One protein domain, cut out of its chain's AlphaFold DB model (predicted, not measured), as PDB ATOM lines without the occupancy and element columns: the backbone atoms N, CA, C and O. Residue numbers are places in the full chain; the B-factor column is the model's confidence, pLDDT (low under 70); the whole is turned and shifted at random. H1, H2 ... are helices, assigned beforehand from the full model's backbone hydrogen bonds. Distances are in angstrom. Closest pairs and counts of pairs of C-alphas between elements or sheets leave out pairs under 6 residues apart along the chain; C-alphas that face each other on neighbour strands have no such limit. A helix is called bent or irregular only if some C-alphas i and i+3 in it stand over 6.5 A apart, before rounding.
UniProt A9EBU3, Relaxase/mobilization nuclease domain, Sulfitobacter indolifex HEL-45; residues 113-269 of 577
ATOM      1  N   ARG A 113      15.919  -5.360  21.511       53.44
ATOM      2  CA  ARG A 113      15.209  -6.461  20.837       53.44
ATOM      3  C   ARG A 113      16.167  -7.309  20.000       53.44
ATOM      4  O   ARG A 113      16.162  -8.531  20.119       53.44
ATOM      5  N   SER A 114      17.036  -6.655  19.230       58.00
ATOM      6  CA  SER A 114      18.053  -7.317  18.404       58.00
ATOM      7  C   SER A 114      19.069  -8.081  19.259       58.00
ATOM      8  O   SER A 114      19.353  -9.249  18.998       58.00
ATOM      9  N   LEU A 115      19.564  -7.463  20.336       57.53
ATOM     10  CA  LEU A 115      20.486  -8.102  21.278       57.53
ATOM     11  C   LEU A 115      19.838  -9.282  22.016       57.53
ATOM     12  O   LEU A 115      20.503 -10.276  22.311       57.53
ATOM     13  N   TYR A 116      18.553  -9.166  22.356       63.25
ATOM     14  CA  TYR A 116      17.794 -10.250  22.966       63.25
ATOM     15  C   TYR A 116      17.646 -11.429  21.999       63.25
ATOM     16  O   TYR A 116      17.952 -12.553  22.394       63.25
ATOM     17  N   ALA A 117      17.270 -11.174  20.742       60.88
ATOM     18  CA  ALA A 117      17.162 -12.200  19.708       60.88
ATOM     19  C   ALA A 117      18.500 -12.932  19.483       60.88
ATOM     20  O   ALA A 117      18.531 -14.159  19.504       60.88
ATOM     21  N   GLU A 118      19.621 -12.204  19.386       67.00
ATOM     22  CA  GLU A 118      20.958 -12.806  19.235       67.00
ATOM     23  C   GLU A 118      21.330 -13.706  20.428       67.00
ATOM     24  O   GLU A 118      21.859 -14.810  20.272       67.00
ATOM     25  N   LYS A 119      21.062 -13.243  21.655       65.81
ATOM     26  CA  LYS A 119      21.339 -14.033  22.862       65.81
ATOM     27  C   LYS A 119      20.434 -15.255  22.960       65.81
ATOM     28  O   LYS A 119      20.905 -16.298  23.409       65.81
ATOM     29  N   LEU A 120      19.170 -15.121  22.569       68.56
ATOM     30  CA  LEU A 120      18.200 -16.206  22.567       68.56
ATOM     31  C   LEU A 120      18.624 -17.312  21.593       68.56
ATOM     32  O   LEU A 120      18.750 -18.454  22.028       68.56
ATOM     33  N   ALA A 121      18.964 -16.950  20.353       67.38
ATOM     34  CA  ALA A 121      19.483 -17.866  19.334       67.38
ATOM     35  C   ALA A 121      20.712 -18.641  19.839       67.38
ATOM     36  O   ALA A 121      20.764 -19.869  19.808       67.38
ATOM     37  N   ARG A 122      21.675 -17.940  20.456       71.75
ATOM     38  CA  ARG A 122      22.855 -18.579  21.064       71.75
ATOM     39  C   ARG A 122      22.485 -19.592  22.153       71.75
ATOM     40  O   ARG A 122      23.112 -20.643  22.256       71.75
ATOM     41  N   VAL A 123      21.520 -19.263  23.013       75.19
ATOM     42  CA  VAL A 123      21.067 -20.178  24.072       75.19
ATOM     43  C   VAL A 123      20.359 -21.390  23.473       75.19
ATOM     44  O   VAL A 123      20.640 -22.503  23.907       75.19
ATOM     45  N   GLN A 124      19.516 -21.198  22.459       72.88
ATOM     46  CA  GLN A 124      18.845 -22.284  21.744       72.88
ATOM     47  C   GLN A 124      19.853 -23.223  21.064       72.88
ATOM     48  O   GLN A 124      19.762 -24.435  21.261       72.88
ATOM     49  N   GLY A 125      20.878 -22.690  20.390       75.06
ATOM     50  CA  GLY A 125      21.967 -23.491  19.816       75.06
ATOM     51  C   GLY A 125      22.720 -24.318  20.867       75.06
ATOM     52  O   GLY A 125      22.873 -25.529  20.723       75.06
ATOM     53  N   MET A 126      23.091 -23.707  22.001       80.62
ATOM     54  CA  MET A 126      23.738 -24.430  23.109       80.62
ATOM     55  C   MET A 126      22.865 -25.537  23.712       80.62
ATOM     56  O   MET A 126      23.406 -26.489  24.275       80.62
ATOM     57  N   ILE A 127      21.537 -25.386  23.675       83.88
ATOM     58  CA  ILE A 127      20.581 -26.396  24.139       83.88
ATOM     59  C   ILE A 127      20.491 -27.537  23.122       83.88
ATOM     60  O   ILE A 127      20.551 -28.698  23.526       83.88
ATOM     61  N   ALA A 128      20.426 -27.229  21.826       81.50
ATOM     62  CA  ALA A 128      20.365 -28.227  20.759       81.50
ATOM     63  C   ALA A 128      21.561 -29.197  20.788       81.50
ATOM     64  O   ALA A 128      21.381 -30.399  20.611       81.50
ATOM     65  N   GLU A 129      22.764 -28.709  21.115       85.88
ATOM     66  CA  GLU A 129      23.977 -29.532  21.264       85.88
ATOM     67  C   GLU A 129      23.970 -30.481  22.478       85.88
ATOM     68  O   GLU A 129      24.853 -31.335  22.615       85.88
ATOM     69  N   LYS A 130      23.022 -30.331  23.411       91.75
ATOM     70  CA  LYS A 130      22.943 -31.189  24.600       91.75
ATOM     71  C   LYS A 130      22.398 -32.566  24.269       91.75
ATOM     72  O   LYS A 130      21.712 -32.782  23.272       91.75
ATOM     73  N   SER A 131      22.692 -33.502  25.168       92.38
ATOM     74  CA  SER A 131      22.115 -34.838  25.108       92.38
ATOM     75  C   SER A 131      20.594 -34.784  25.256       92.38
ATOM     76  O   SER A 131      20.062 -33.932  25.969       92.38
ATOM     77  N   ASP A 132      19.904 -35.745  24.642       88.75
ATOM     78  CA  ASP A 132      18.445 -35.906  24.734       88.75
ATOM     79  C   ASP A 132      17.920 -35.938  26.179       88.75
ATOM     80  O   ASP A 132      16.788 -35.547  26.439       88.75
ATOM     81  N   ALA A 133      18.743 -36.390  27.132       89.12
ATOM     82  CA  ALA A 133      18.378 -36.461  28.543       89.12
ATOM     83  C   ALA A 133      18.499 -35.114  29.280       89.12
ATOM     84  O   ALA A 133      17.780 -34.867  30.243       89.12
ATOM     85  N   GLU A 134      19.421 -34.242  28.862       90.00
ATOM     86  CA  GLU A 134      19.682 -32.953  29.520       90.00
ATOM     87  C   GLU A 134      18.903 -31.798  28.883       90.00
ATOM     88  O   GLU A 134      18.622 -30.797  29.548       90.00
ATOM     89  N   ARG A 135      18.559 -31.931  27.596       93.56
ATOM     90  CA  ARG A 135      17.899 -30.902  26.787       93.56
ATOM     91  C   ARG A 135      16.567 -30.415  27.392       93.56
ATOM     92  O   ARG A 135      16.457 -29.201  27.590       93.56
ATOM     93  N   PRO A 136      15.626 -31.287  27.822       95.38
ATOM     94  CA  PRO A 136      14.297 -30.850  28.270       95.38
ATOM     95  C   PRO A 136      14.317 -29.910  29.478       95.38
ATOM     96  O   PRO A 136      13.558 -28.943  29.547       95.38
ATOM     97  N   VAL A 137      15.234 -30.136  30.424       94.19
ATOM     98  CA  VAL A 137      15.382 -29.279  31.612       94.19
ATOM     99  C   VAL A 137      15.836 -27.869  31.227       94.19
ATOM    100  O   VAL A 137      15.437 -26.891  31.863       94.19
ATOM    101  N   LEU A 138      16.685 -27.745  30.206       90.75
ATOM    102  CA  LEU A 138      17.158 -26.449  29.725       90.75
ATOM    103  C   LEU A 138      16.104 -25.745  28.866       90.75
ATOM    104  O   LEU A 138      15.943 -24.536  29.008       90.75
ATOM    105  N   GLU A 139      15.354 -26.489  28.052       89.69
ATOM    106  CA  GLU A 139      14.210 -25.975  27.285       89.69
ATOM    107  C   GLU A 139      13.136 -25.398  28.215       89.69
ATOM    108  O   GLU A 139      12.693 -24.267  28.017       89.69
ATOM    109  N   LYS A 140      12.804 -26.103  29.305       93.81
ATOM    110  CA  LYS A 140      11.879 -25.603  30.333       93.81
ATOM    111  C   LYS A 140      12.346 -24.293  30.953       93.81
ATOM    112  O   LYS A 140      11.581 -23.335  31.014       93.81
ATOM    113  N   ARG A 141      13.620 -24.209  31.344       86.81
ATOM    114  CA  ARG A 141      14.195 -22.964  31.887       86.81
ATOM    115  C   ARG A 141      14.166 -21.826  30.875       86.81
ATOM    116  O   ARG A 141      13.950 -20.680  31.261       86.81
ATOM    117  N   LEU A 142      14.413 -22.121  29.599       84.19
ATOM    118  CA  LEU A 142      14.363 -21.112  28.549       84.19
ATOM    119  C   LEU A 142      12.948 -20.555  28.396       84.19
ATOM    120  O   LEU A 142      12.775 -19.337  28.399       84.19
ATOM    121  N   ILE A 143      11.950 -21.432  28.333       84.38
ATOM    122  CA  ILE A 143      10.547 -21.038  28.205       84.38
ATOM    123  C   ILE A 143      10.066 -20.251  29.430       84.38
ATOM    124  O   ILE A 143       9.368 -19.250  29.277       84.38
ATOM    125  N   GLU A 144      10.490 -20.622  30.640       82.94
ATOM    126  CA  GLU A 144      10.209 -19.855  31.861       82.94
ATOM    127  C   GLU A 144      10.793 -18.431  31.803       82.94
ATOM    128  O   GLU A 144      10.152 -17.478  32.251       82.94
ATOM    129  N   ILE A 145      11.985 -18.258  31.217       77.81
ATOM    130  CA  ILE A 145      12.582 -16.933  30.983       77.81
ATOM    131  C   ILE A 145      11.800 -16.176  29.903       77.81
ATOM    132  O   ILE A 145      11.487 -15.000  30.091       77.81
ATOM    133  N   GLN A 146      11.451 -16.831  28.792       73.06
ATOM    134  CA  GLN A 146      10.681 -16.222  27.702       73.06
ATOM    135  C   GLN A 146       9.293 -15.766  28.167       73.06
ATOM    136  O   GLN A 146       8.835 -14.702  27.751       73.06
ATOM    137  N   ALA A 147       8.656 -16.495  29.087       74.81
ATOM    138  CA  ALA A 147       7.380 -16.107  29.685       74.81
ATOM    139  C   ALA A 147       7.463 -14.764  30.437       74.81
ATOM    140  O   ALA A 147       6.546 -13.948  30.347       74.81
ATOM    141  N   GLN A 148       8.586 -14.459  31.100       72.69
ATOM    142  CA  GLN A 148       8.785 -13.166  31.785       72.69
ATOM    143  C   GLN A 148       8.844 -11.980  30.813       72.69
ATOM    144  O   GLN A 148       8.569 -10.837  31.184       72.69
ATOM    145  N   VAL A 149       9.197 -12.250  29.558       67.69
ATOM    146  CA  VAL A 149       9.325 -11.257  28.490       67.69
ATOM    147  C   VAL A 149       8.305 -11.467  27.372       67.69
ATOM    148  O   VAL A 149       8.501 -10.982  26.262       67.69
ATOM    149  N   GLN A 150       7.181 -12.124  27.668       60.47
ATOM    150  CA  GLN A 150       6.099 -12.419  26.721       60.47
ATOM    151  C   GLN A 150       5.637 -11.196  25.909       60.47
ATOM    152  O   GLN A 150       5.348 -11.307  24.721       60.47
ATOM    153  N   HIS A 151       5.607 -10.014  26.530       60.50
ATOM    154  CA  HIS A 151       5.230  -8.744  25.896       60.50
ATOM    155  C   HIS A 151       6.184  -8.298  24.773       60.50
ATOM    156  O   HIS A 151       5.797  -7.485  23.941       60.50
ATOM    157  N   MET A 152       7.414  -8.820  24.739       56.12
ATOM    158  CA  MET A 152       8.362  -8.624  23.636       56.12
ATOM    159  C   MET A 152       8.139  -9.612  22.483       56.12
ATOM    160  O   MET A 152       8.911  -9.620  21.531       56.12
ATOM    161  N   GLN A 153       7.105 -10.450  22.588       58.88
ATOM    162  CA  GLN A 153       6.717 -11.475  21.626       58.88
ATOM    163  C   GLN A 153       7.872 -12.403  21.195       58.88
ATOM    164  O   GLN A 153       8.144 -12.542  20.003       58.88
ATOM    165  N   PRO A 154       8.572 -13.062  22.141       60.91
ATOM    166  CA  PRO A 154       9.759 -13.866  21.838       60.91
ATOM    167  C   PRO A 154       9.473 -15.107  20.977       60.91
ATOM    168  O   PRO A 154      10.414 -15.675  20.436       60.91
ATOM    169  N   LEU A 155       8.207 -15.530  20.869       59.16
ATOM    170  CA  LEU A 155       7.747 -16.635  20.018       59.16
ATOM    171  C   LEU A 155       6.784 -16.141  18.920       59.16
ATOM    172  O   LEU A 155       5.919 -16.887  18.464       59.16
ATOM    173  N   GLY A 156       6.846 -14.852  18.571       59.06
ATOM    174  CA  GLY A 156       5.923 -14.239  17.616       59.06
ATOM    175  C   GLY A 156       4.466 -14.359  18.072       59.06
ATOM    176  O   GLY A 156       4.139 -14.064  19.231       59.06
ATOM    177  N   LEU A 157       3.596 -14.832  17.177       53.88
ATOM    178  CA  LEU A 157       2.160 -15.007  17.429       53.88
ATOM    179  C   LEU A 157       1.855 -16.003  18.561       53.88
ATOM    180  O   LEU A 157       0.859 -15.836  19.259       53.88
ATOM    181  N   ARG A 158       2.739 -16.977  18.821       53.03
ATOM    182  CA  ARG A 158       2.558 -17.979  19.888       53.03
ATOM    183  C   ARG A 158       2.898 -17.465  21.272       53.03
ATOM    184  O   ARG A 158       2.767 -18.204  22.242       53.03
ATOM    185  N   SER A 159       3.344 -16.221  21.409       60.84
ATOM    186  CA  SER A 159       3.754 -15.704  22.715       60.84
ATOM    187  C   SER A 159       2.620 -15.769  23.749       60.84
ATOM    188  O   SER A 159       2.917 -15.888  24.930       60.84
ATOM    189  N   SER A 160       1.334 -15.780  23.363       64.44
ATOM    190  CA  SER A 160       0.206 -16.024  24.292       64.44
ATOM    191  C   SER A 160       0.303 -17.372  25.023       64.44
ATOM    192  O   SER A 160       0.070 -17.438  26.231       64.44
ATOM    193  N   THR A 161       0.780 -18.413  24.333       65.31
ATOM    194  CA  THR A 161       0.900 -19.785  24.857       65.31
ATOM    195  C   THR A 161       1.921 -19.919  25.994       65.31
ATOM    196  O   THR A 161       1.897 -20.894  26.741       65.31
ATOM    197  N   LEU A 162       2.790 -18.916  26.191       73.44
ATOM    198  CA  LEU A 162       3.716 -18.850  27.330       73.44
ATOM    199  C   LEU A 162       2.991 -18.681  28.674       73.44
ATOM    200  O   LEU A 162       3.539 -19.061  29.710       73.44
ATOM    201  N   SER A 163       1.786 -18.101  28.651       78.88
ATOM    202  CA  SER A 163       0.925 -17.897  29.825       78.88
ATOM    203  C   SER A 163      -0.220 -18.908  29.942       78.88
ATOM    204  O   SER A 163      -0.904 -18.937  30.962       78.88
ATOM    205  N   GLU A 164      -0.443 -19.717  28.908       79.81
ATOM    206  CA  GLU A 164      -1.496 -20.731  28.883       79.81
ATOM    207  C   GLU A 164      -1.027 -22.006  29.592       79.81
ATOM    208  O   GLU A 164       0.139 -22.401  29.506       79.81
ATOM    209  N   THR A 165      -1.939 -22.662  30.308       84.94
ATOM    210  CA  THR A 165      -1.660 -23.966  30.917       84.94
ATOM    211  C   THR A 165      -1.422 -25.016  29.832       84.94
ATOM    212  O   THR A 165      -2.065 -24.936  28.785       84.94
ATOM    213  N   PRO A 166      -0.547 -26.011  30.067       81.19
ATOM    214  CA  PRO A 166      -0.415 -27.134  29.145       81.19
ATOM    215  C   PRO A 166      -1.748 -27.891  29.046       81.19
ATOM    216  O   PRO A 166      -2.623 -27.757  29.909       81.19
ATOM    217  N   SER A 167      -1.895 -28.696  28.001       77.25
ATOM    218  CA  SER A 167      -3.097 -29.478  27.735       77.25
ATOM    219  C   SER A 167      -3.460 -30.386  28.921       77.25
ATOM    220  O   SER A 167      -2.592 -30.861  29.654       77.25
ATOM    221  N   GLU A 168      -4.745 -30.657  29.152       77.62
ATOM    222  CA  GLU A 168      -5.139 -31.486  30.304       77.62
ATOM    223  C   GLU A 168      -4.759 -32.969  30.150       77.62
ATOM    224  O   GLU A 168      -4.599 -33.669  31.150       77.62
ATOM    225  N   GLY A 169      -4.653 -33.456  28.909       76.75
ATOM    226  CA  GLY A 169      -4.426 -34.865  28.579       76.75
ATOM    227  C   GLY A 169      -3.120 -35.155  27.841       76.75
ATOM    228  O   GLY A 169      -2.797 -36.319  27.636       76.75
ATOM    229  N   GLY A 170      -2.343 -34.150  27.441       80.38
ATOM    230  CA  GLY A 170      -1.139 -34.381  26.648       80.38
ATOM    231  C   GLY A 170      -0.089 -35.205  27.386       80.38
ATOM    232  O   GLY A 170       0.047 -35.146  28.612       80.38
ATOM    233  N   ILE A 171       0.674 -35.989  26.622       91.12
ATOM    234  CA  ILE A 171       1.678 -36.914  27.166       91.12
ATOM    235  C   ILE A 171       2.835 -36.194  27.870       91.12
ATOM    236  O   ILE A 171       3.488 -36.771  28.738       91.12
ATOM    237  N   TYR A 172       3.085 -34.934  27.506       94.06
ATOM    238  CA  TYR A 172       4.150 -34.112  28.074       94.06
ATOM    239  C   TYR A 172       3.654 -33.073  29.079       94.06
ATOM    240  O   TYR A 172       4.472 -32.415  29.726       94.06
ATOM    241  N   SER A 173       2.340 -32.919  29.228       93.25
ATOM    242  CA  SER A 173       1.743 -31.928  30.112       93.25
ATOM    243  C   SER A 173       2.085 -32.198  31.572       93.25
ATOM    244  O   SER A 173       1.746 -33.245  32.134       93.25
ATOM    245  N   GLU A 174       2.695 -31.217  32.243       94.62
ATOM    246  CA  GLU A 174       2.948 -31.310  33.682       94.62
ATOM    247  C   GLU A 174       1.644 -31.463  34.489       94.62
ATOM    248  O   GLU A 174       1.643 -32.115  35.537       94.62
ATOM    249  N   ALA A 175       0.519 -30.947  33.976       89.69
ATOM    250  CA  ALA A 175      -0.802 -31.116  34.581       89.69
ATOM    251  C   ALA A 175      -1.332 -32.559  34.474       89.69
ATOM    252  O   ALA A 175      -2.092 -32.998  35.342       89.69
ATOM    253  N   ASN A 176      -0.891 -33.332  33.478       91.00
ATOM    254  CA  ASN A 176      -1.274 -34.735  33.307       91.00
ATOM    255  C   ASN A 176      -0.316 -35.713  34.022       91.00
ATOM    256  O   ASN A 176      -0.725 -36.786  34.457       91.00
ATOM    257  N   ILE A 177       0.950 -35.344  34.223       93.25
ATOM    258  CA  ILE A 177       1.971 -36.232  34.808       93.25
ATOM    259  C   ILE A 177       1.799 -36.403  36.328       93.25
ATOM    260  O   ILE A 177       1.826 -35.425  37.089       93.25
ATOM    261  N   ASP A 178       1.700 -37.647  36.812       90.75
ATOM    262  CA  ASP A 178       1.716 -37.952  38.248       90.75
ATOM    263  C   ASP A 178       3.143 -37.871  38.809       90.75
ATOM    264  O   ASP A 178       3.979 -38.764  38.648       90.75
ATOM    265  N   ALA A 179       3.415 -36.781  39.529       87.44
ATOM    266  CA  ALA A 179       4.700 -36.527  40.168       87.44
ATOM    267  C   ALA A 179       5.145 -37.652  41.123       87.44
ATOM    268  O   ALA A 179       6.347 -37.851  41.294       87.44
ATOM    269  N   ASN A 180       4.211 -38.411  41.710       87.25
ATOM    270  CA  ASN A 180       4.536 -39.489  42.646       87.25
ATOM    271  C   ASN A 180       5.031 -40.766  41.955       87.25
ATOM    272  O   ASN A 180       5.604 -41.627  42.617       87.25
ATOM    273  N   GLN A 181       4.800 -40.906  40.647       87.19
ATOM    274  CA  GLN A 181       5.108 -42.120  39.887       87.19
ATOM    275  C   GLN A 181       6.265 -41.924  38.895       87.19
ATOM    276  O   GLN A 181       6.578 -42.836  38.131       87.19
ATOM    277  N   ARG A 182       6.960 -40.774  38.935       82.94
ATOM    278  CA  ARG A 182       8.085 -40.462  38.030       82.94
ATOM    279  C   ARG A 182       9.228 -41.477  38.113       82.94
ATOM    280  O   ARG A 182       9.828 -41.789  37.092       82.94
ATOM    281  N   GLU A 183       9.494 -42.054  39.288       88.12
ATOM    282  CA  GLU A 183      10.556 -43.063  39.458       88.12
ATOM    283  C   GLU A 183      10.334 -44.322  38.598       88.12
ATOM    284  O   GLU A 183      11.303 -44.979  38.216       88.12
ATOM    285  N   ARG A 184       9.083 -44.629  38.216       89.44
ATOM    286  CA  ARG A 184       8.756 -45.777  37.354       89.44
ATOM    287  C   ARG A 184       9.323 -45.641  35.948       89.44
ATOM    288  O   ARG A 184       9.641 -46.647  35.320       89.44
ATOM    289  N   LEU A 185       9.521 -44.416  35.461       91.19
ATOM    290  CA  LEU A 185      10.156 -44.164  34.163       91.19
ATOM    291  C   LEU A 185      11.607 -44.660  34.116       91.19
ATOM    292  O   LEU A 185      12.156 -44.870  33.032       91.19
ATOM    293  N   ALA A 186      12.225 -44.905  35.280       90.88
ATOM    294  CA  ALA A 186      13.540 -45.515  35.361       90.88
ATOM    295  C   ALA A 186      13.529 -47.036  35.103       90.88
ATOM    296  O   ALA A 186      14.584 -47.604  34.793       90.88
ATOM    297  N   GLU A 187      12.370 -47.694  35.215       94.62
ATOM    298  CA  GLU A 187      12.239 -49.149  35.140       94.62
ATOM    299  C   GLU A 187      12.576 -49.694  33.735       94.62
ATOM    300  O   GLU A 187      12.030 -49.225  32.731       94.62
ATOM    301  N   PRO A 188      13.442 -50.725  33.624       94.81
ATOM    302  CA  PRO A 188      13.859 -51.267  32.327       94.81
ATOM    303  C   PRO A 188      12.717 -51.841  31.479       94.81
ATOM    304  O   PRO A 188      12.763 -51.765  30.250       94.81
ATOM    305  N   ASP A 189      11.707 -52.429  32.125       94.94
ATOM    306  CA  ASP A 189      10.553 -53.015  31.441       94.94
ATOM    307  C   ASP A 189       9.668 -51.934  30.804       94.94
ATOM    308  O   ASP A 189       9.352 -52.019  29.616       94.94
ATOM    309  N   LEU A 190       9.354 -50.867  31.552       94.44
ATOM    310  CA  LEU A 190       8.613 -49.726  31.020       94.44
ATOM    311  C   LEU A 190       9.385 -49.051  29.880       94.44
ATOM    312  O   LEU A 190       8.825 -48.830  28.810       94.44
ATOM    313  N   ARG A 191      10.694 -48.821  30.049       96.12
ATOM    314  CA  ARG A 191      11.543 -48.252  28.987       96.12
ATOM    315  C   ARG A 191      11.552 -49.095  27.715       96.12
ATOM    316  O   ARG A 191      11.500 -48.542  26.625       96.12
ATOM    317  N   SER A 192      11.563 -50.422  27.842       96.50
ATOM    318  CA  SER A 192      11.498 -51.331  26.689       96.50
ATOM    319  C   SER A 192      10.142 -51.273  25.974       96.50
ATOM    320  O   SER A 192      10.079 -51.430  24.755       96.50
ATOM    321  N   ARG A 193       9.047 -51.045  26.711       96.62
ATOM    322  CA  ARG A 193       7.700 -50.869  26.144       96.62
ATOM    323  C   ARG A 193       7.515 -49.500  25.483       96.62
ATOM    324  O   ARG A 193       6.900 -49.441  24.422       96.62
ATOM    325  N   ILE A 194       8.095 -48.441  26.051       96.25
ATOM    326  CA  ILE A 194       8.159 -47.112  25.421       96.25
ATOM    327  C   ILE A 194       8.966 -47.199  24.120       96.25
ATOM    328  O   ILE A 194       8.468 -46.802  23.071       96.25
ATOM    329  N   ASP A 195      10.151 -47.814  24.150       96.56
ATOM    330  CA  ASP A 195      10.966 -48.045  22.951       96.56
ATOM    331  C   ASP A 195      10.186 -48.797  21.872       96.56
ATOM    332  O   ASP A 195      10.174 -48.410  20.706       96.56
ATOM    333  N   ALA A 196       9.446 -49.832  22.275       95.38
ATOM    334  CA  ALA A 196       8.608 -50.591  21.365       95.38
ATOM    335  C   ALA A 196       7.526 -49.749  20.669       95.38
ATOM    336  O   ALA A 196       7.252 -50.030  19.499       95.38
ATOM    337  N   ALA A 197       6.943 -48.764  21.361       93.31
ATOM    338  CA  ALA A 197       5.942 -47.840  20.822       93.31
ATOM    339  C   ALA A 197       6.555 -46.776  19.893       93.31
ATOM    340  O   ALA A 197       5.920 -46.371  18.926       93.31
ATOM    341  N   LEU A 198       7.806 -46.376  20.138       95.81
ATOM    342  CA  LEU A 198       8.533 -45.372  19.348       95.81
ATOM    343  C   LEU A 198       9.250 -45.947  18.112       95.81
ATOM    344  O   LEU A 198       9.863 -45.221  17.328       95.81
ATOM    345  N   ARG A 199       9.223 -47.267  17.904       93.56
ATOM    346  CA  ARG A 199       9.974 -47.890  16.805       93.56
ATOM    347  C   ARG A 199       9.565 -47.346  15.435       93.56
ATOM    348  O   ARG A 199       8.424 -47.473  15.004       93.56
ATOM    349  N   GLY A 200      10.554 -46.844  14.695       90.50
ATOM    350  CA  GLY A 200      10.374 -46.363  13.323       90.50
ATOM    351  C   GLY A 200       9.776 -44.956  13.212       90.50
ATOM    352  O   GLY A 200       9.336 -44.590  12.121       90.50
ATOM    353  N   THR A 201       9.746 -44.195  14.310       91.31
ATOM    354  CA  THR A 201       9.339 -42.777  14.339       91.31
ATOM    355  C   THR A 201      10.533 -41.826  14.397       91.31
ATOM    356  O   THR A 201      10.362 -40.633  14.217       91.31
ATOM    357  N   GLY A 202      11.740 -42.327  14.687       92.25
ATOM    358  CA  GLY A 202      12.925 -41.491  14.917       92.25
ATOM    359  C   GLY A 202      12.958 -40.808  16.292       92.25
ATOM    360  O   GLY A 202      13.975 -40.222  16.651       92.25
ATOM    361  N   ILE A 203      11.889 -40.919  17.085       94.12
ATOM    362  CA  ILE A 203      11.802 -40.340  18.426       94.12
ATOM    363  C   ILE A 203      12.551 -41.236  19.425       94.12
ATOM    364  O   ILE A 203      12.374 -42.453  19.469       94.12
ATOM    365  N   SER A 204      13.400 -40.616  20.241       93.69
ATOM    366  CA  SER A 204      14.283 -41.277  21.201       93.69
ATOM    367  C   SER A 204      13.564 -41.592  22.517       93.69
ATOM    368  O   SER A 204      13.016 -40.702  23.169       93.69
ATOM    369  N   THR A 205      13.623 -42.848  22.974       95.75
ATOM    370  CA  THR A 205      13.069 -43.270  24.278       95.75
ATOM    371  C   THR A 205      13.631 -42.450  25.437       95.75
ATOM    372  O   THR A 205      12.894 -42.091  26.354       95.75
ATOM    373  N   SER A 206      14.932 -42.134  25.414       94.38
ATOM    374  CA  SER A 206      15.550 -41.322  26.468       94.38
ATOM    375  C   SER A 206      15.036 -39.889  26.481       94.38
ATOM    376  O   SER A 206      14.895 -39.317  27.556       94.38
ATOM    377  N   GLU A 207      14.730 -39.329  25.313       94.19
ATOM    378  CA  GLU A 207      14.206 -37.972  25.188       94.19
ATOM    379  C   GLU A 207      12.763 -37.874  25.680       94.19
ATOM    380  O   GLU A 207      12.450 -37.009  26.492       94.19
ATOM    381  N   VAL A 208      11.901 -38.808  25.258       96.00
ATOM    382  CA  VAL A 208      10.502 -38.882  25.709       96.00
ATOM    383  C   VAL A 208      10.442 -39.025  27.223       96.00
ATOM    384  O   VAL A 208       9.726 -38.282  27.889       96.00
ATOM    385  N   VAL A 209      11.246 -39.931  27.789       96.25
ATOM    386  CA  VAL A 209      11.330 -40.103  29.244       96.25
ATOM    387  C   VAL A 209      11.799 -38.816  29.926       96.25
ATOM    388  O   VAL A 209      11.171 -38.394  30.891       96.25
ATOM    389  N   ALA A 210      12.841 -38.156  29.415       96.00
ATOM    390  CA  ALA A 210      13.347 -36.916  30.002       96.00
ATOM    391  C   ALA A 210      12.333 -35.758  29.924       96.00
ATOM    392  O   ALA A 210      12.220 -34.972  30.870       96.00
ATOM    393  N   ARG A 211      11.551 -35.665  28.838       96.25
ATOM    394  CA  ARG A 211      10.455 -34.693  28.688       96.25
ATOM    395  C   ARG A 211       9.324 -34.957  29.679       96.25
ATOM    396  O   ARG A 211       8.876 -34.017  30.326       96.25
ATOM    397  N   ILE A 212       8.927 -36.215  29.885       95.94
ATOM    398  CA  ILE A 212       7.909 -36.592  30.885       95.94
ATOM    399  C   ILE A 212       8.422 -36.355  32.316       95.94
ATOM    400  O   ILE A 212       7.703 -35.836  33.163       95.94
ATOM    401  N   GLU A 213       9.680 -36.688  32.616       95.12
ATOM    402  CA  GLU A 213      10.275 -36.413  33.932       95.12
ATOM    403  C   GLU A 213      10.326 -34.905  34.232       95.12
ATOM    404  O   GLU A 213      10.129 -34.491  35.382       95.12
ATOM    405  N   THR A 214      10.564 -34.092  33.198       96.00
ATOM    406  CA  THR A 214      10.636 -32.627  33.279       96.00
ATOM    407  C   THR A 214       9.249 -31.980  33.369       96.00
ATOM    408  O   THR A 214       9.048 -31.098  34.210       96.00
ATOM    409  N   GLY A 215       8.303 -32.428  32.537       95.62
ATOM    410  CA  GLY A 215       6.949 -31.895  32.381       95.62
ATOM    411  C   GLY A 215       6.912 -30.499  31.750       95.62
ATOM    412  O   GLY A 215       7.618 -29.588  32.193       95.62
ATOM    413  N   ALA A 216       6.064 -30.309  30.741       93.50
ATOM    414  CA  ALA A 216       5.822 -29.008  30.132       93.50
ATOM    415  C   ALA A 216       5.020 -28.114  31.083       93.50
ATOM    416  O   ALA A 216       3.908 -28.468  31.473       93.50
ATOM    417  N   SER A 217       5.585 -26.963  31.460       92.12
ATOM    418  CA  SER A 217       4.973 -26.028  32.416       92.12
ATOM    419  C   SER A 217       3.915 -25.108  31.803       92.12
ATOM    420  O   SER A 217       3.127 -24.518  32.539       92.12
ATOM    421  N   ASN A 218       3.889 -24.975  30.477       83.50
ATOM    422  CA  ASN A 218       2.915 -24.194  29.718       83.50
ATOM    423  C   ASN A 218       2.680 -24.817  28.333       83.50
ATOM    424  O   ASN A 218       3.425 -25.705  27.906       83.50
ATOM    425  N   ALA A 219       1.651 -24.332  27.637       80.81
ATOM    426  CA  ALA A 219       1.298 -24.803  26.297       80.81
ATOM    427  C   ALA A 219       2.431 -24.580  25.277       80.81
ATOM    428  O   ALA A 219       2.655 -25.421  24.409       80.81
ATOM    429  N   ALA A 220       3.199 -23.491  25.410       78.44
ATOM    430  CA  ALA A 220       4.324 -23.198  24.519       78.44
ATOM    431  C   ALA A 220       5.367 -24.329  24.489       78.44
ATOM    432  O   ALA A 220       5.739 -24.795  23.412       78.44
ATOM    433  N   LEU A 221       5.823 -24.782  25.666       89.81
ATOM    434  CA  LEU A 221       6.822 -25.849  25.761       89.81
ATOM    435  C   LEU A 221       6.266 -27.193  25.286       89.81
ATOM    436  O   LEU A 221       6.965 -27.945  24.610       89.81
ATOM    437  N   GLU A 222       5.014 -27.496  25.628       83.62
ATOM    438  CA  GLU A 222       4.372 -28.733  25.191       83.62
ATOM    439  C   GLU A 222       4.298 -28.800  23.666       83.62
ATOM    440  O   GLU A 222       4.722 -29.789  23.067       83.62
ATOM    441  N   HIS A 223       3.827 -27.731  23.024       77.25
ATOM    442  CA  HIS A 223       3.714 -27.713  21.576       77.25
ATOM    443  C   HIS A 223       5.085 -27.735  20.888       77.25
ATOM    444  O   HIS A 223       5.212 -28.351  19.834       77.25
ATOM    445  N   GLN A 224       6.109 -27.105  21.476       80.38
ATOM    446  CA  GLN A 224       7.481 -27.200  20.974       80.38
ATOM    447  C   GLN A 224       7.940 -28.664  20.902       80.38
ATOM    448  O   GLN A 224       8.427 -29.110  19.867       80.38
ATOM    449  N   TRP A 225       7.747 -29.438  21.972       90.69
ATOM    450  CA  TRP A 225       8.143 -30.847  21.981       90.69
ATOM    451  C   TRP A 225       7.342 -31.705  21.001       90.69
ATOM    452  O   TRP A 225       7.905 -32.619  20.397       90.69
ATOM    453  N   ILE A 226       6.055 -31.401  20.814       81.62
ATOM    454  CA  ILE A 226       5.205 -32.063  19.815       81.62
ATOM    455  C   ILE A 226       5.697 -31.752  18.393       81.62
ATOM    456  O   ILE A 226       5.804 -32.665  17.577       81.62
ATOM    457  N   ALA A 227       6.045 -30.497  18.099       77.50
ATOM    458  CA  ALA A 227       6.590 -30.098  16.801       77.50
ATOM    459  C   ALA A 227       7.938 -30.784  16.510       77.50
ATOM    460  O   ALA A 227       8.150 -31.307  15.416       77.50
ATOM    461  N   ASP A 228       8.820 -30.882  17.510       83.00
ATOM    462  CA  ASP A 228      10.083 -31.618  17.378       83.00
ATOM    463  C   ASP A 228       9.861 -33.109  17.076       83.00
ATOM    464  O   ASP A 228      10.603 -33.713  16.296       83.00
ATOM    465  N   ASP A 229       8.856 -33.727  17.701       87.69
ATOM    466  CA  ASP A 229       8.510 -35.125  17.445       87.69
ATOM    467  C   ASP A 229       7.945 -35.316  16.036       87.69
ATOM    468  O   ASP A 229       8.321 -36.270  15.351       87.69
ATOM    469  N   LEU A 230       7.103 -34.387  15.574       82.50
ATOM    470  CA  LEU A 230       6.568 -34.372  14.212       82.50
ATOM    471  C   LEU A 230       7.693 -34.314  13.173       82.50
ATOM    472  O   LEU A 230       7.677 -35.073  12.201       82.50
ATOM    473  N   PHE A 231       8.705 -33.474  13.412       80.56
ATOM    474  CA  PHE A 231       9.886 -33.382  12.558       80.56
ATOM    475  C   PHE A 231      10.659 -34.705  12.498       80.56
ATOM    476  O   PHE A 231      10.999 -35.169  11.409       80.56
ATOM    477  N   LYS A 232      10.883 -35.366  13.640       88.94
ATOM    478  CA  LYS A 232      11.565 -36.674  13.682       88.94
ATOM    479  C   LYS A 232      10.781 -37.758  12.954       88.94
ATOM    480  O   LYS A 232      11.379 -38.554  12.229       88.94
ATOM    481  N   VAL A 233       9.453 -37.765  13.099       88.06
ATOM    482  CA  VAL A 233       8.574 -38.679  12.354       88.06
ATOM    483  C   VAL A 233       8.720 -38.450  10.856       88.06
ATOM    484  O   VAL A 233       8.893 -39.414  10.105       88.06
ATOM    485  N   ALA A 234       8.693 -37.191  10.424       82.62
ATOM    486  CA  ALA A 234       8.845 -36.848   9.022       82.62
ATOM    487  C   ALA A 234      10.220 -37.252   8.473       82.62
ATOM    488  O   ALA A 234      10.284 -37.903   7.430       82.62
ATOM    489  N   GLU A 235      11.305 -36.975   9.199       90.25
ATOM    490  CA  GLU A 235      12.663 -37.380   8.821       90.25
ATOM    491  C   GLU A 235      12.780 -38.909   8.708       90.25
ATOM    492  O   GLU A 235      13.202 -39.437   7.675       90.25
ATOM    493  N   ALA A 236      12.318 -39.647   9.722       94.00
ATOM    494  CA  ALA A 236      12.369 -41.108   9.746       94.00
ATOM    495  C   ALA A 236      11.558 -41.755   8.610       94.00
ATOM    496  O   ALA A 236      11.882 -42.856   8.151       94.00
ATOM    497  N   ARG A 237      10.496 -41.084   8.150       90.38
ATOM    498  CA  ARG A 237       9.606 -41.554   7.079       90.38
ATOM    499  C   ARG A 237       9.882 -40.914   5.718       90.38
ATOM    500  O   ARG A 237       9.248 -41.318   4.747       90.38
ATOM    501  N   ASN A 238      10.883 -40.036   5.617       91.88
ATOM    502  CA  ASN A 238      11.210 -39.255   4.417       91.88
ATOM    503  C   ASN A 238      10.004 -38.458   3.879       91.88
ATOM    504  O   ASN A 238       9.772 -38.407   2.669       91.88
ATOM    505  N   LEU A 239       9.222 -37.871   4.784       83.31
ATOM    506  CA  LEU A 239       8.061 -37.038   4.479       83.31
ATOM    507  C   LEU A 239       8.506 -35.586   4.336       83.31
ATOM    508  O   LEU A 239       9.253 -35.080   5.173       83.31
ATOM    509  N   ASN A 240       8.053 -34.908   3.281       80.62
ATOM    510  CA  ASN A 240       8.312 -33.484   3.146       80.62
ATOM    511  C   ASN A 240       7.213 -32.712   3.877       80.62
ATOM    512  O   ASN A 240       6.130 -32.547   3.325       80.62
ATOM    513  N   LEU A 241       7.504 -32.194   5.073       69.00
ATOM    514  CA  LEU A 241       6.544 -31.397   5.845       69.00
ATOM    515  C   LEU A 241       5.997 -30.201   5.063       69.00
ATOM    516  O   LEU A 241       4.896 -29.749   5.363       69.00
ATOM    517  N   GLU A 242       6.703 -29.721   4.034       63.62
ATOM    518  CA  GLU A 242       6.194 -28.659   3.174       63.62
ATOM    519  C   GLU A 242       4.981 -29.047   2.330       63.62
ATOM    520  O   GLU A 242       4.302 -28.164   1.817       63.62
ATOM    521  N   ARG A 243       4.717 -30.345   2.161       64.56
ATOM    522  CA  ARG A 243       3.528 -30.845   1.476       64.56
ATOM    523  C   ARG A 243       2.480 -31.205   2.504       64.56
ATOM    524  O   ARG A 243       2.710 -32.051   3.364       64.56
ATOM    525  N   ARG A 244       1.273 -30.672   2.340       61.41
ATOM    526  CA  ARG A 244       0.178 -30.945   3.270       61.41
ATOM    527  C   ARG A 244      -0.134 -32.433   3.453       61.41
ATOM    528  O   ARG A 244      -0.367 -32.854   4.575       61.41
ATOM    529  N   ALA A 245      -0.117 -33.225   2.381       65.50
ATOM    530  CA  ALA A 245      -0.394 -34.661   2.474       65.50
ATOM    531  C   ALA A 245       0.662 -35.409   3.313       65.50
ATOM    532  O   ALA A 245       0.328 -36.302   4.087       65.50
ATOM    533  N   ASP A 246       1.930 -35.017   3.178       71.06
ATOM    534  CA  ASP A 246       3.046 -35.584   3.935       71.06
ATOM    535  C   ASP A 246       2.995 -35.105   5.405       71.06
ATOM    536  O   ASP A 246       3.269 -35.886   6.314       71.06
ATOM    537  N   LEU A 247       2.584 -33.853   5.650       65.00
ATOM    538  CA  LEU A 247       2.330 -33.302   6.988       65.00
ATOM    539  C   LEU A 247       1.181 -34.016   7.707       65.00
ATOM    540  O   LEU A 247       1.335 -34.389   8.864       65.00
ATOM    541  N   GLU A 248       0.038 -34.205   7.041       66.25
ATOM    542  CA  GLU A 248      -1.113 -34.936   7.587       66.25
ATOM    543  C   GLU A 248      -0.707 -36.373   7.925       66.25
ATOM    544  O   GLU A 248      -0.927 -36.825   9.044       66.25
ATOM    545  N   GLN A 249       0.026 -37.045   7.032       71.44
ATOM    546  CA  GLN A 249       0.565 -38.372   7.318       71.44
ATOM    547  C   GLN A 249       1.534 -38.383   8.514       71.44
ATOM    548  O   GLN A 249       1.508 -39.319   9.314       71.44
ATOM    549  N   ALA A 250       2.399 -37.375   8.654       72.94
ATOM    550  CA  ALA A 250       3.288 -37.264   9.807       72.94
ATOM    551  C   ALA A 250       2.501 -37.028  11.111       72.94
ATOM    552  O   ALA A 250       2.825 -37.643  12.128       72.94
ATOM    553  N   ARG A 251       1.450 -36.194  11.068       72.62
ATOM    554  CA  ARG A 251       0.543 -35.928  12.197       72.62
ATOM    555  C   ARG A 251      -0.208 -37.192  12.616       72.62
ATOM    556  O   ARG A 251      -0.221 -37.489  13.804       72.62
ATOM    557  N   ASP A 252      -0.736 -37.967  11.669       73.31
ATOM    558  CA  ASP A 252      -1.429 -39.234  11.949       73.31
ATOM    559  C   ASP A 252      -0.500 -40.239  12.644       73.31
ATOM    560  O   ASP A 252      -0.843 -40.803  13.683       73.31
ATOM    561  N   ILE A 253       0.718 -40.418  12.117       79.31
ATOM    562  CA  ILE A 253       1.713 -41.319  12.715       79.31
ATOM    563  C   ILE A 253       2.098 -40.848  14.121       79.31
ATOM    564  O   ILE A 253       2.237 -41.671  15.027       79.31
ATOM    565  N   LEU A 254       2.298 -39.542  14.312       83.56
ATOM    566  CA  LEU A 254       2.626 -38.981  15.618       83.56
ATOM    567  C   LEU A 254       1.478 -39.174  16.615       83.56
ATOM    568  O   LEU A 254       1.721 -39.584  17.748       83.56
ATOM    569  N   ASN A 255       0.239 -38.934  16.183       78.19
ATOM    570  CA  ASN A 255      -0.954 -39.120  16.994       78.19
ATOM    571  C   ASN A 255      -1.112 -40.582  17.434       78.19
ATOM    572  O   ASN A 255      -1.266 -40.842  18.624       78.19
ATOM    573  N   ASP A 256      -0.973 -41.548  16.519       79.12
ATOM    574  CA  ASP A 256      -1.020 -42.981  16.844       79.12
ATOM    575  C   ASP A 256       0.014 -43.364  17.916       79.12
ATOM    576  O   ASP A 256      -0.258 -44.147  18.834       79.12
ATOM    577  N   VAL A 257       1.215 -42.791  17.819       86.81
ATOM    578  CA  VAL A 257       2.301 -43.008  18.780       86.81
ATOM    579  C   VAL A 257       1.973 -42.369  20.125       86.81
ATOM    580  O   VAL A 257       2.150 -43.014  21.158       86.81
ATOM    581  N   HIS A 258       1.475 -41.131  20.140       86.06
ATOM    582  CA  HIS A 258       1.073 -40.435  21.365       86.06
ATOM    583  C   HIS A 258      -0.097 -41.136  22.059       86.06
ATOM    584  O   HIS A 258      -0.040 -41.303  23.273       86.06
ATOM    585  N   VAL A 259      -1.076 -41.661  21.319       81.88
ATOM    586  CA  VAL A 259      -2.165 -42.501  21.851       81.88
ATOM    587  C   VAL A 259      -1.614 -43.781  22.485       81.88
ATOM    588  O   VAL A 259      -1.985 -44.143  23.606       81.88
ATOM    589  N   ALA A 260      -0.693 -44.470  21.801       84.56
ATOM    590  CA  ALA A 260      -0.079 -45.690  22.319       84.56
ATOM    591  C   ALA A 260       0.743 -45.431  23.594       84.56
ATOM    592  O   ALA A 260       0.658 -46.203  24.555       84.56
ATOM    593  N   LEU A 261       1.518 -44.341  23.619       90.06
ATOM    594  CA  LEU A 261       2.288 -43.912  24.785       90.06
ATOM    595  C   LEU A 261       1.378 -43.483  25.931       90.06
ATOM    596  O   LEU A 261       1.584 -43.932  27.053       90.06
ATOM    597  N   GLY A 262       0.366 -42.667  25.653       86.12
ATOM    598  CA  GLY A 262      -0.604 -42.195  26.629       86.12
ATOM    599  C   GLY A 262      -1.320 -43.351  27.319       86.12
ATOM    600  O   GLY A 262      -1.279 -43.462  28.543       86.12
ATOM    601  N   THR A 263      -1.835 -44.305  26.535       84.31
ATOM    602  CA  THR A 263      -2.469 -45.533  27.047       84.31
ATOM    603  C   THR A 263      -1.500 -46.377  27.884       84.31
ATOM    604  O   THR A 263      -1.874 -46.947  28.909       84.31
ATOM    605  N   LEU A 264      -0.245 -46.517  27.444       91.81
ATOM    606  CA  LEU A 264       0.773 -47.267  28.184       91.81
ATOM    607  C   LEU A 264       1.093 -46.590  29.524       91.81
ATOM    608  O   LEU A 264       1.152 -47.264  30.549       91.81
ATOM    609  N   LEU A 265       1.314 -45.279  29.513       91.38
ATOM    610  CA  LEU A 265       1.749 -44.513  30.675       91.38
ATOM    611  C   LEU A 265       0.619 -44.303  31.692       91.38
ATOM    612  O   LEU A 265       0.899 -44.298  32.888       91.38
ATOM    613  N   GLU A 266      -0.636 -44.197  31.252       90.06
ATOM    614  CA  GLU A 266      -1.820 -44.188  32.123       90.06
ATOM    615  C   GLU A 266      -1.978 -45.525  32.860       90.06
ATOM    616  O   GLU A 266      -2.064 -45.550  34.089       90.06
ATOM    617  N   ARG A 267      -1.852 -46.660  32.157       89.62
ATOM    618  CA  ARG A 267      -1.879 -47.998  32.785       89.62
ATOM    619  C   ARG A 267      -0.760 -48.182  33.805       89.62
ATOM    620  O   ARG A 267      -0.927 -48.831  34.841       89.62
ATOM    621  N   GLU A 268       0.395 -47.595  33.525       91.31
ATOM    622  CA  GLU A 268       1.547 -47.560  34.422       91.31
ATOM    623  C   GLU A 268       1.462 -46.410  35.443       91.31
ATOM    624  O   GLU A 268       2.417 -46.168  36.170       91.31
ATOM    625  N   ASN A 269       0.308 -45.743  35.568       89.06
ATOM    626  CA  ASN A 269       0.012 -44.656  36.509       89.06
ATOM    627  C   ASN A 269       1.011 -43.480  36.459       89.06
ATOM    628  O   ASN A 269       1.109 -42.712  37.410       89.06
TER     629      ASN A 269
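AT A GLANCE: This is residues 113 to 269 of the 577 residues of the protein "Relaxase/mobilization nuclease domain" of Sulfitobacter indolifex HEL-45 (UniProt A9EBU3). Two helices, H7 and H8, make a V that closes near their linked ends, where residues 229 to 234 of H7 touch residues 246 to 254 of H8; H5 packs along residues 257 to 264 of H8, H2 packs on residues 220 to 221 of H7, and H6 lies between H5 and H2, touching both, near H7 but apart from H8. H1 and H2 form a loose hairpin that reaches away from this V, and the short H3 packs beside the beginnings of H7 and the end of H2. The printed part has 157 residues with eight named helices, H1 to H8 in chain order, and no named strand; its class is all helix. It is compact, with a radius of gyration of the C-alphas of 16.0 A and spans of 47 by 41 by 28 A.

HOW THE PARTS SIT: H1, residues 113 to 128, touches H2, residues 135 to 148, with residues 127 to 128 alone; this helical hairpin runs opposite ways at a shallow tilt of 18 degrees, and its closest C-alphas, of Ile 127 and Arg 135, are 5.9 A apart. H2 is the hub, touching four helices. It touches H3, residues 156 to 162, about perpendicular at 80 degrees, closest at the C-alphas of Ala 147 and Leu 162, 5.1 A. H4, residues 179 to 186, and H6, residues 205 to 214, only just touch, with 3 pairs of C-alphas within 8 A, the closest being Arg 182 and Glu 213, 6.2 A. H5, residues 188 to 198, touches H6 at the C-alphas of Asp 195 and Thr 205, 5.4 A. H2 touches H6 at the C-alphas of Pro 136 and Arg 211, 5.5 A. H7, residues 219 to 237, touches H3 at the C-alphas of Thr 161 and Ala 220, 4.8 A. H8, residues 244 to 267, touches H7 at a steep tilt of 65 degrees, closest at the C-alphas of Ala 234 and Ala 250, 5.6 A. H5 and H8 touch at a shallow tilt of 21 degrees, opposite ways. Every O i to N i+4 pair is within hydrogen-bond range in H1, H5, H6, H7 and H8, and 9 of 10 in H2; H3 has 0 of 3 and H4 0 of 4, with 3 of 4 and 3 of 5 O i to N i+3 pairs within range.

IN THESE COORDINATES: H1 begins at C-alpha 113, (15.209, -6.461, 20.837), and is 22.4 A long; H2 measures 20.6 A. H3, 11.0 A, and H4, 13.5 A, are irregular: C-alphas 157 and 160 are 7.2 A apart, and C-alphas 180 and 183 7.7 A. H5 measures 15.2 A, H6 14.1 A and H7 26.8 A. H8, 34.1 A, ends at C-alpha 267, (-1.879, -47.998, 32.785).

THE WHOLE: The C-alphas farthest apart, of Ser 114 and Asp 189, are 48.1 A apart. The printed part has no cut. The link from H3 to H4, residues 163 to 178, is long. The mean pLDDT of the printed part is 82.4, and residues 113 to 121, 149 to 161, 241 to 245 and 247 to 248 are under 70.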